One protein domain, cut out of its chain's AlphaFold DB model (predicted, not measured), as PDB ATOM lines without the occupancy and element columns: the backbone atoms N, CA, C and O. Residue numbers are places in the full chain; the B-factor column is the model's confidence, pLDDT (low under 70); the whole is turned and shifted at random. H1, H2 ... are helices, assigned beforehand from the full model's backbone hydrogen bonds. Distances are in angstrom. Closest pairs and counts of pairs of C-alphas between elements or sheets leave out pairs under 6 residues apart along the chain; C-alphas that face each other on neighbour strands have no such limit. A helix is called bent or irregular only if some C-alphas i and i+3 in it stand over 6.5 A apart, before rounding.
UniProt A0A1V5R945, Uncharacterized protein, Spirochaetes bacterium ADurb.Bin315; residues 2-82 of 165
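AT A GLANCE: This is residues 2 to 82 of the 165 residues of an uncharacterized protein of Spirochaetes bacterium ADurb.Bin315 (UniProt A0A1V5R945). A long helix, H2, lies side by side with H3, tilted to it and running opposite ways, while the short helix H1 folds back on the first part of H2. At the other end of this helical body a long looped link joins H2 to H3; its residues 44 to 49 come back beside the last turns of H2, and its residues 54 to 59 stick out as a free loop. The printed part has 81 residues with three named helices, in the order H1, H2, H3, and no named strand. The class is all helix, with 43 of the 81 printed residues in helices. The whole is compact, with a radius of gyration of the C-alphas of 13.5 A, and spans 38 by 30 by 22 A.

HOW THE PARTS SIT: The longest helix is H2, residues 12 to 30. It touches H3, residues 66 to 82, and the closest C-alphas are those of Arg 16 and Asn 80, 5.1 A apart. H2 and H3 form a helical hairpin, running opposite ways at a steep tilt of 41 degrees. H2 also touches H1, residues 2 to 8, with its residues 12 to 19 alone; the closest C-alphas, of Val 3 and Ala 15, are 5.1 A apart. H1 and H2 form a second helical hairpin, opposite ways at a shallow tilt of 23 degrees. H1 and H3 are near each other, with 6 pairs of C-alphas within 10 A. In H1 and H2 every O i to N i+4 pair is within hydrogen-bond range; in H3 it is 11 of 13.

IN THESE COORDINATES: H2 is 26.8 A from first to last C-alpha, from Phe 12 at (65.780, -61.375, 273.275) to Leu 30 at (62.485, -49.691, 297.154). H3 measures 21.7 A and ends with C-alpha 82 at (71.752, -52.853, 278.166). H3 has a kink of 25 degrees near residue 76; it is neither bent nor irregular, but only just: C-alphas 78 and 81 are 6.2 A apart. H1 measures 10.0 A and begins with C-alpha 2 at (64.291, -67.814, 283.204).

THE WHOLE: The two C-alphas farthest apart, those of Tyr 9 and Asp 35, are 42.5 A apart. The link from H1 to H2 is tight, with 3 residues. The link from H2 to H3 is long: its 35 residues, 31 to 65, hold no named element, and within it residues 54 to 59 stand free. The printed part has no cut. The mean pLDDT of the printed part is 93.4, and no printed residue is under 70.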
ATOM      1  N   VAL A   2      65.219 -67.600 284.339       89.62
ATOM      2  CA  VAL A   2      64.291 -67.814 283.204       89.62
ATOM      3  C   VAL A   2      64.591 -66.861 282.039       89.62
ATOM      4  O   VAL A   2      64.582 -67.278 280.887       89.62
ATOM      5  N   VAL A   3      64.981 -65.620 282.337       93.12
ATOM      6  CA  VAL A   3      65.348 -64.607 281.333       93.12
ATOM      7  C   VAL A   3      66.494 -65.076 280.418       93.12
ATOM      8  O   VAL A   3      66.401 -64.968 279.203       93.12
ATOM      9  N   LYS A   4      67.533 -65.712 280.974       90.31
ATOM     10  CA  LYS A   4      68.654 -66.277 280.193       90.31
ATOM     11  C   LYS A   4      68.223 -67.442 279.296       90.31
ATOM     12  O   LYS A   4      68.806 -67.672 278.241       90.31
ATOM     13  N   ALA A   5      67.198 -68.193 279.706       93.31
ATOM     14  CA  ALA A   5      66.639 -69.243 278.862       93.31
ATOM     15  C   ALA A   5      65.927 -68.642 277.641       93.31
ATOM     16  O   ALA A   5      66.107 -69.154 276.543       93.31
ATOM     17  N   LEU A   6      65.194 -67.535 277.809       95.00
ATOM     18  CA  LEU A   6      64.569 -66.820 276.690       95.00
ATOM     19  C   LEU A   6      65.611 -66.383 275.649       95.00
ATOM     20  O   LEU A   6      65.417 -66.635 274.463       95.00
ATOM     21  N   GLU A   7      66.743 -65.826 276.082       91.75
ATOM     22  CA  GLU A   7      67.855 -65.458 275.187       91.75
ATOM     23  C   GLU A   7      68.403 -66.661 274.413       91.75
ATOM     24  O   GLU A   7      68.584 -66.594 273.200       91.75
ATOM     25  N   ARG A   8      68.588 -67.806 275.087       91.56
ATOM     26  CA  ARG A   8      69.044 -69.048 274.442       91.56
ATOM     27  C   ARG A   8      68.100 -69.528 273.333       91.56
ATOM     28  O   ARG A   8      68.552 -70.187 272.400       91.56
ATOM     29  N   TYR A   9      66.811 -69.211 273.433       94.62
ATOM     30  CA  TYR A   9      65.797 -69.516 272.422       94.62
ATOM     31  C   TYR A   9      65.486 -68.323 271.501       94.62
ATOM     32  O   TYR A   9      64.454 -68.308 270.839       94.62
ATOM     33  N   ASN A  10      66.386 -67.339 271.418       91.00
ATOM     34  CA  ASN A  10      66.280 -66.152 270.565       91.00
ATOM     35  C   ASN A  10      65.103 -65.212 270.887       91.00
ATOM     36  O   ASN A  10      64.722 -64.378 270.066       91.00
ATOM     37  N   HIS A  11      64.543 -65.285 272.095       94.81
ATOM     38  CA  HIS A  11      63.484 -64.389 272.569       94.81
ATOM     39  C   HIS A  11      64.053 -63.150 273.278       94.81
ATOM     40  O   HIS A  11      63.622 -62.796 274.373       94.81
ATOM     41  N   PHE A  12      65.027 -62.478 272.660       93.31
ATOM     42  CA  PHE A  12      65.780 -61.375 273.275       93.31
ATOM     43  C   PHE A  12      64.922 -60.161 273.645       93.31
ATOM     44  O   PHE A  12      65.058 -59.624 274.741       93.31
ATOM     45  N   VAL A  13      63.996 -59.756 272.767       94.31
ATOM     46  CA  VAL A  13      63.092 -58.622 273.034       94.31
ATOM     47  C   VAL A  13      62.236 -58.905 274.267       94.31
ATOM     48  O   VAL A  13      62.187 -58.097 275.191       94.31
ATOM     49  N   TYR A  14      61.646 -60.098 274.329       95.81
ATOM     50  CA  TYR A  14      60.818 -60.506 275.458       95.81
ATOM     51  C   TYR A  14      61.639 -60.684 276.744       95.81
ATOM     52  O   TYR A  14      61.209 -60.273 277.819       95.81
ATOM     53  N   ALA A  15      62.857 -61.226 276.645       95.88
ATOM     54  CA  ALA A  15      63.784 -61.313 277.769       95.88
ATOM     55  C   ALA A  15      64.076 -59.925 278.368       95.88
ATOM     56  O   ALA A  15      63.995 -59.751 279.587       95.88
ATOM     57  N   ARG A  16      64.346 -58.928 277.514       95.44
ATOM     58  CA  ARG A  16      64.554 -57.536 277.929       95.44
ATOM     59  C   ARG A  16      63.305 -56.940 278.570       95.44
ATOM     60  O   ARG A  16      63.416 -56.334 279.629       95.44
ATOM     61  N   GLU A  17      62.124 -57.142 277.993       95.69
ATOM     62  CA  GLU A  17      60.859 -56.679 278.586       95.69
ATOM     63  C   GLU A  17      60.619 -57.267 279.983       95.69
ATOM     64  O   GLU A  17      60.251 -56.537 280.906       95.69
ATOM     65  N   CYS A  18      60.866 -58.568 280.167       95.81
ATOM     66  CA  CYS A  18      60.779 -59.216 281.474       95.81
ATOM     67  C   CYS A  18      61.779 -58.621 282.472       95.81
ATOM     68  O   CYS A  18      61.412 -58.374 283.621       95.81
ATOM     69  N   ALA A  19      63.022 -58.379 282.042       96.25
ATOM     70  CA  ALA A  19      64.052 -57.772 282.880       96.25
ATOM     71  C   ALA A  19      63.666 -56.347 283.301       96.25
ATOM     72  O   ALA A  19      63.678 -56.049 284.491       96.25
ATOM     73  N   ILE A  20      63.250 -55.498 282.354       96.25
ATOM     74  CA  ILE A  20      62.798 -54.124 282.619       96.25
ATOM     75  C   ILE A  20      61.631 -54.123 283.606       96.25
ATOM     76  O   ILE A  20      61.672 -53.416 284.609       96.25
ATOM     77  N   ARG A  21      60.606 -54.946 283.361       96.38
ATOM     78  CA  ARG A  21      59.441 -55.037 284.248       96.38
ATOM     79  C   ARG A  21      59.837 -55.447 285.663       96.38
ATOM     80  O   ARG A  21      59.379 -54.839 286.622       96.38
ATOM     81  N   HIS A  22      60.698 -56.455 285.792       95.50
ATOM     82  CA  HIS A  22      61.180 -56.882 287.101       95.50
ATOM     83  C   HIS A  22      61.980 -55.775 287.796       95.50
ATOM     84  O   HIS A  22      61.768 -55.533 288.980       95.50
ATOM     85  N   MET A  23      62.834 -55.055 287.062       95.62
ATOM     86  CA  MET A  23      63.577 -53.917 287.599       95.62
ATOM     87  C   MET A  23      62.666 -52.797 288.105       95.62
ATOM     88  O   MET A  23      62.947 -52.249 289.167       95.62
ATOM     89  N   TYR A  24      61.562 -52.503 287.411       96.12
ATOM     90  CA  TYR A  24      60.555 -51.561 287.910       96.12
ATOM     91  C   TYR A  24      59.889 -52.060 289.193       96.12
ATOM     92  O   TYR A  24      59.823 -51.314 290.158       96.12
ATOM     93  N   PHE A  25      59.516 -53.340 289.286       95.50
ATOM     94  CA  PHE A  25      58.971 -53.884 290.538       95.50
ATOM     95  C   PHE A  25      59.950 -53.761 291.711       95.50
ATOM     96  O   PHE A  25      59.533 -53.458 292.829       95.50
ATOM     97  N   LEU A  26      61.247 -53.973 291.473       94.88
ATOM     98  CA  LEU A  26      62.287 -53.750 292.479       94.88
ATOM     99  C   LEU A  26      62.363 -52.273 292.877       94.88
ATOM    100  O   LEU A  26      62.396 -51.973 294.072       94.88
ATOM    101  N   LEU A  27      62.387 -51.380 291.886       94.56
ATOM    102  CA  LEU A  27      62.489 -49.938 292.077       94.56
ATOM    103  C   LEU A  27      61.300 -49.392 292.870       94.56
ATOM    104  O   LEU A  27      61.515 -48.739 293.884       94.56
ATOM    105  N   ASP A  28      60.077 -49.740 292.480       95.00
ATOM    106  CA  ASP A  28      58.839 -49.260 293.104       95.00
ATOM    107  C   ASP A  28      58.660 -49.833 294.521       95.00
ATOM    108  O   ASP A  28      58.067 -49.206 295.395       95.00
ATOM    109  N   THR A  29      59.227 -51.013 294.803       94.56
ATOM    110  CA  THR A  29      59.264 -51.559 296.174       94.56
ATOM    111  C   THR A  29      60.304 -50.855 297.050       94.56
ATOM    112  O   THR A  29      60.127 -50.760 298.266       94.56
ATOM    113  N   LEU A  30      61.409 -50.397 296.456       93.81
ATOM    114  CA  LEU A  30      62.485 -49.691 297.154       93.81
ATOM    115  C   LEU A  30      62.150 -48.208 297.378       93.81
ATOM    116  O   LEU A  30      62.483 -47.654 298.425       93.81
ATOM    117  N   HIS A  31      61.477 -47.591 296.411       92.56
ATOM    118  CA  HIS A  31      61.063 -46.192 296.392       92.56
ATOM    119  C   HIS A  31      59.555 -46.094 296.122       92.56
ATOM    120  O   HIS A  31      59.159 -45.657 295.044       92.56
ATOM    121  N   PRO A  32      58.707 -46.525 297.070       91.50
ATOM    122  CA  PRO A  32      57.265 -46.472 296.877       91.50
ATOM    123  C   PRO A  32      56.769 -45.022 296.864       91.50
ATOM    124  O   PRO A  32      57.241 -44.194 297.644       91.50
ATOM    125  N   ASP A  33      55.738 -44.747 296.062       85.12
ATOM    126  CA  ASP A  33      55.025 -43.457 296.006       85.12
ATOM    127  C   ASP A  33      54.105 -43.248 297.231       85.12
ATOM    128  O   ASP A  33      52.927 -42.904 297.128       85.12
ATOM    129  N   THR A  34      54.624 -43.518 298.428       85.44
ATOM    130  CA  THR A  34      53.925 -43.389 299.712       85.44
ATOM    131  C   THR A  34      54.895 -42.869 300.772       85.44
ATOM    132  O   THR A  34      56.106 -42.907 300.578       85.44
ATOM    133  N   ASP A  35      54.395 -42.481 301.945       84.06
ATOM    134  CA  ASP A  35      55.251 -42.097 303.081       84.06
ATOM    135  C   ASP A  35      56.034 -43.281 303.697       84.06
ATOM    136  O   ASP A  35      56.725 -43.127 304.708       84.06
ATOM    137  N   GLN A  36      55.913 -44.492 303.139       84.62
ATOM    138  CA  GLN A  36      56.589 -45.680 303.649       84.62
ATOM    139  C   GLN A  36      58.018 -45.795 303.120       84.62
ATOM    140  O   GLN A  36      58.301 -45.586 301.945       84.62
ATOM    141  N   ILE A  37      58.933 -46.218 303.991       85.38
ATOM    142  CA  ILE A  37      60.303 -46.541 303.595       85.38
ATOM    143  C   ILE A  37      60.300 -47.914 302.917       85.38
ATOM    144  O   ILE A  37      60.054 -48.931 303.573       85.38
ATOM    145  N   GLY A  38      60.593 -47.932 301.617       91.19
ATOM    146  CA  GLY A  38      60.772 -49.158 300.848       91.19
ATOM    147  C   GLY A  38      62.035 -49.936 301.222       91.19
ATOM    148  O   GLY A  38      62.908 -49.466 301.959       91.19
ATOM    149  N   ASP A  39      62.134 -51.171 300.733       93.69
ATOM    150  CA  ASP A  39      63.325 -52.003 300.926       93.69
ATOM    151  C   ASP A  39      63.459 -53.089 299.849       93.69
ATOM    152  O   ASP A  39      62.549 -53.323 299.055       93.69
ATOM    153  N   LEU A  40      64.600 -53.778 299.841       93.88
ATOM    154  CA  LEU A  40      64.870 -54.912 298.963       93.88
ATOM    155  C   LEU A  40      64.507 -56.236 299.634       93.88
ATOM    156  O   LEU A  40      64.710 -56.431 300.835       93.88
ATOM    157  N   TRP A  41      64.043 -57.181 298.824       95.12
ATOM    158  CA  TRP A  41      63.572 -58.486 299.280       95.12
ATOM    159  C   TRP A  41      64.186 -59.602 298.441       95.12
ATOM    160  O   TRP A  41      64.610 -59.385 297.308       95.12
ATOM    161  N   GLU A  42      64.251 -60.814 298.991       94.44
ATOM    162  CA  GLU A  42      64.767 -61.964 298.237       94.44
ATOM    163  C   GLU A  42      63.873 -62.382 297.062       94.44
ATOM    164  O   GLU A  42      64.357 -62.978 296.102       94.44
ATOM    165  N   ALA A  43      62.573 -62.087 297.145       93.75
ATOM    166  CA  ALA A  43      61.581 -62.478 296.159       93.75
ATOM    167  C   ALA A  43      60.452 -61.449 296.079       93.75
ATOM    168  O   ALA A  43      60.021 -60.889 297.090       93.75
ATOM    169  N   TYR A  44      59.944 -61.266 294.866       94.56
ATOM    170  CA  TYR A  44      58.925 -60.279 294.524       94.56
ATOM    171  C   TYR A  44      57.663 -60.962 294.015       94.56
ATOM    172  O   TYR A  44      57.692 -62.123 293.591       94.56
ATOM    173  N   LEU A  45      56.550 -60.236 294.056       95.31
ATOM    174  CA  LEU A  45      55.302 -60.696 293.469       95.31
ATOM    175  C   LEU A  45      55.469 -60.912 291.949       95.31
ATOM    176  O   LEU A  45      56.157 -60.136 291.288       95.31
ATOM    177  N   PRO A  46      54.846 -61.950 291.356       90.12
ATOM    178  CA  PRO A  46      55.118 -62.309 289.960       90.12
ATOM    179  C   PRO A  46      54.777 -61.217 288.937       90.12
ATOM    180  O   PRO A  46      55.445 -61.098 287.914       90.12
ATOM    181  N   ASN A  47      53.726 -60.436 289.205       92.56
ATOM    182  CA  ASN A  47      53.129 -59.510 288.238       92.56
ATOM    183  C   ASN A  47      52.972 -58.077 288.772       92.56
ATOM    184  O   ASN A  47      52.253 -57.296 288.154       92.56
ATOM    185  N   LYS A  48      53.579 -57.746 289.918       94.88
ATOM    186  CA  LYS A  48      53.544 -56.399 290.504       94.88
ATOM    187  C   LYS A  48      54.683 -56.182 291.499       94.88
ATOM    188  O   LYS A  48      55.362 -57.131 291.883       94.88
ATOM    189  N   GLU A  49      54.853 -54.942 291.924       94.50
ATOM    190  CA  GLU A  49      55.731 -54.532 293.012       94.50
ATOM    191  C   GLU A  49      55.333 -55.153 294.360       94.50
ATOM    192  O   GLU A  49      54.189 -55.558 294.594       94.50
ATOM    193  N   GLY A  50      56.306 -55.227 295.262       94.38
ATOM    194  CA  GLY A  50      56.158 -55.728 296.619       94.38
ATOM    195  C   GLY A  50      56.770 -57.115 296.853       94.38
ATOM    196  O   GLY A  50      56.970 -57.900 295.918       94.38
ATOM    197  N   PRO A  51      57.064 -57.435 298.127       95.12
ATOM    198  CA  PRO A  51      57.585 -58.736 298.520       95.12
ATOM    199  C   PRO A  51      56.594 -59.854 298.190       95.12
ATOM    200  O   PRO A  51      55.384 -59.717 298.406       95.12
ATOM    201  N   SER A  52      57.121 -60.984 297.715       95.19
ATOM    202  CA  SER A  52      56.350 -62.227 297.600       95.19
ATOM    203  C   SER A  52      55.808 -62.664 298.971       95.19
ATOM    204  O   SER A  52      56.252 -62.165 299.999       95.19
ATOM    205  N   LYS A  53      54.827 -63.568 299.017       93.88
ATOM    206  CA  LYS A  53      54.224 -64.039 300.275       93.88
ATOM    207  C   LYS A  53      53.990 -65.542 300.221       93.88
ATOM    208  O   LYS A  53      53.502 -66.042 299.211       93.88
ATOM    209  N   THR A  54      54.323 -66.237 301.303       93.56
ATOM    210  CA  THR A  54      53.952 -67.636 301.537       93.56
ATOM    211  C   THR A  54      53.903 -67.899 303.036       93.56
ATOM    212  O   THR A  54      54.708 -67.337 303.777       93.56
ATOM    213  N   ASP A  55      52.988 -68.765 303.462       94.81
ATOM    214  CA  ASP A  55      52.905 -69.238 304.848       94.81
ATOM    215  C   ASP A  55      53.701 -70.543 305.053       94.81
ATOM    216  O   ASP A  55      53.857 -71.019 306.174       94.81
ATOM    217  N   GLU A  56      54.226 -71.131 303.972       96.81
ATOM    218  CA  GLU A  56      54.937 -72.418 303.995       96.81
ATOM    219  C   GLU A  56      56.405 -72.299 304.435       96.81
ATOM    220  O   GLU A  56      57.021 -73.293 304.823       96.81
ATOM    221  N   ILE A  57      56.988 -71.100 304.345       95.12
ATOM    222  CA  ILE A  57      58.412 -70.853 304.593       95.12
ATOM    223  C   ILE A  57      58.541 -69.752 305.641       95.12
ATOM    224  O   ILE A  57      58.248 -68.584 305.383       95.12
ATOM    225  N   GLU A  58      59.022 -70.124 306.824       95.62
ATOM    226  CA  GLU A  58      59.249 -69.179 307.912       95.62
ATOM    227  C   GLU A  58      60.262 -68.095 307.504       95.62
ATOM    228  O   GLU A  58      61.344 -68.380 306.988       95.62
ATOM    229  N   GLY A  59      59.903 -66.830 307.738       92.69
ATOM    230  CA  GLY A  59      60.760 -65.680 307.434       92.69
ATOM    231  C   GLY A  59      60.864 -65.321 305.949       92.69
ATOM    232  O   GLY A  59      61.688 -64.472 305.598       92.69
ATOM    233  N   PHE A  60      60.051 -65.931 305.078       95.25
ATOM    234  CA  PHE A  60      59.993 -65.579 303.664       95.25
ATOM    235  C   PHE A  60      59.041 -64.394 303.403       95.25
ATOM    236  O   PHE A  60      57.925 -64.374 303.926       95.25
ATOM    237  N   PRO A  61      59.412 -63.447 302.525       95.00
ATOM    238  CA  PRO A  61      60.720 -63.287 301.915       95.00
ATOM    239  C   PRO A  61      61.675 -62.563 302.870       95.00
ATOM    240  O   PRO A  61      61.309 -61.600 303.544       95.00
ATOM    241  N   ARG A  62      62.942 -62.971 302.882       95.12
ATOM    242  CA  ARG A  62      64.002 -62.300 303.640       95.12
ATOM    243  C   ARG A  62      64.237 -60.882 303.121       95.12
ATOM    244  O   ARG A  62      64.528 -60.667 301.940       95.12
ATOM    245  N   ARG A  63      64.172 -59.914 304.036       94.62
ATOM    246  CA  ARG A  63      64.529 -58.507 303.801       94.62
ATOM    247  C   ARG A  63      66.046 -58.362 303.633       94.62
ATOM    248  O   ARG A  63      66.809 -58.966 304.383       94.62
ATOM    249  N   ARG A  64      66.490 -57.542 302.674       92.38
ATOM    250  CA  ARG A  64      67.907 -57.238 302.381       92.38
ATOM    251  C   ARG A  64      68.786 -58.469 302.175       92.38
ATOM    252  O   ARG A  64      69.936 -58.510 302.620       92.38
ATOM    253  N   LEU A  65      68.296 -59.458 301.429       93.06
ATOM    254  CA  LEU A  65      69.147 -60.528 300.910       93.06
ATOM    255  C   LEU A  65      70.051 -59.992 299.777       93.06
ATOM    256  O   LEU A  65      69.889 -60.324 298.604       93.06
ATOM    257  N   MET A  66      70.991 -59.108 300.136       89.06
ATOM    258  CA  MET A  66      71.705 -58.216 299.212       89.06
ATOM    259  C   MET A  66      72.521 -58.944 298.153       89.06
ATOM    260  O   MET A  66      72.615 -58.473 297.025       89.06
ATOM    261  N   HIS A  67      73.098 -60.096 298.489       90.25
ATOM    262  CA  HIS A  67      73.833 -60.898 297.514       90.25
ATOM    263  C   HIS A  67      72.916 -61.370 296.383       90.25
ATOM    264  O   HIS A  67      73.348 -61.410 295.240       90.25
ATOM    265  N   TYR A  68      71.650 -61.671 296.669       88.75
ATOM    266  CA  TYR A  68      70.702 -62.099 295.649       88.75
ATOM    267  C   TYR A  68      70.146 -60.902 294.875       88.75
ATOM    268  O   TYR A  68      70.325 -60.815 293.663       88.75
ATOM    269  N   ALA A  69      69.548 -59.940 295.587       89.69
ATOM    270  CA  ALA A  69      68.918 -58.771 294.972       89.69
ATOM    271  C   ALA A  69      69.929 -57.912 294.193       89.69
ATOM    272  O   ALA A  69      69.651 -57.485 293.072       89.69
ATOM    273  N   GLY A  70      71.126 -57.707 294.750       92.38
ATOM    274  CA  GLY A  70      72.191 -56.930 294.122       92.38
ATOM    275  C   GLY A  70      72.763 -57.603 292.877       92.38
ATOM    276  O   GLY A  70      72.842 -56.963 291.830       92.38
ATOM    277  N   LEU A  71      73.115 -58.895 292.955       92.62
ATOM    278  CA  LEU A  71      73.641 -59.616 291.790       92.62
ATOM    279  C   LEU A  71      72.594 -59.715 290.677       92.62
ATOM    280  O   LEU A  71      72.917 -59.422 289.532       92.62
ATOM    281  N   ALA A  72      71.342 -60.055 291.003       91.62
ATOM    282  CA  ALA A  72      70.271 -60.126 290.012       91.62
ATOM    283  C   ALA A  72      70.060 -58.776 289.312       91.62
ATOM    284  O   ALA A  72      70.001 -58.729 288.087       91.62
ATOM    285  N   THR A  73      70.028 -57.680 290.074       94.06
ATOM    286  CA  THR A  73      69.878 -56.321 289.536       94.06
ATOM    287  C   THR A  73      71.012 -55.965 288.579       94.06
ATOM    288  O   THR A  73      70.757 -55.585 287.439       94.06
ATOM    289  N   ILE A  74      72.269 -56.123 289.004       94.25
ATOM    290  CA  ILE A  74      73.436 -55.772 288.180       94.25
ATOM    291  C   ILE A  74      73.468 -56.625 286.906       94.25
ATOM    292  O   ILE A  74      73.647 -56.090 285.812       94.25
ATOM    293  N   THR A  75      73.250 -57.937 287.032       93.88
ATOM    294  CA  THR A  75      73.238 -58.860 285.893       93.88
ATOM    295  C   THR A  75      72.122 -58.523 284.905       93.88
ATOM    296  O   THR A  75      72.392 -58.426 283.712       93.88
ATOM    297  N   LEU A  76      70.887 -58.296 285.366       95.69
ATOM    298  CA  LEU A  76      69.772 -57.943 284.480       95.69
ATOM    299  C   LEU A  76      69.997 -56.586 283.800       95.69
ATOM    300  O   LEU A  76      69.722 -56.449 282.608       95.69
ATOM    301  N   MET A  77      70.536 -55.599 284.521       95.94
ATOM    302  CA  MET A  77      70.855 -54.289 283.951       95.94
ATOM    303  C   MET A  77      71.888 -54.399 282.826       95.94
ATOM    304  O   MET A  77      71.645 -53.903 281.729       95.94
ATOM    305  N   ILE A  78      73.017 -55.067 283.069       95.31
ATOM    306  CA  ILE A  78      74.111 -55.155 282.091       95.31
ATOM    307  C   ILE A  78      73.746 -56.094 280.941       95.31
ATOM    308  O   ILE A  78      73.857 -55.722 279.773       95.31
ATOM    309  N   GLU A  79      73.292 -57.305 281.250       95.06
ATOM    310  CA  GLU A  79      73.185 -58.359 280.245       95.06
ATOM    311  C   GLU A  79      71.848 -58.363 279.501       95.06
ATOM    312  O   GLU A  79      71.806 -58.829 278.370       95.06
ATOM    313  N   ASN A  80      70.760 -57.872 280.104       95.44
ATOM    314  CA  ASN A  80      69.418 -57.962 279.511       95.44
ATOM    315  C   ASN A  80      68.845 -56.603 279.101       95.44
ATOM    316  O   ASN A  80      68.213 -56.500 278.053       95.44
ATOM    317  N   ILE A  81      69.036 -55.570 279.925       95.56
ATOM    318  CA  ILE A  81      68.506 -54.228 279.650       95.56
ATOM    319  C   ILE A  81      69.439 -53.482 278.705       95.56
ATOM    320  O   ILE A  81      68.991 -53.055 277.639       95.56
ATOM    321  N   ILE A  82      70.723 -53.385 279.062       95.62
ATOM    322  CA  ILE A  82      71.752 -52.853 278.166       95.62
ATOM    323  C   ILE A  82      72.028 -53.858 277.041       95.62
ATOM    324  O   ILE A  82      72.166 -53.446 275.892       95.62
TER     325      ILE A  82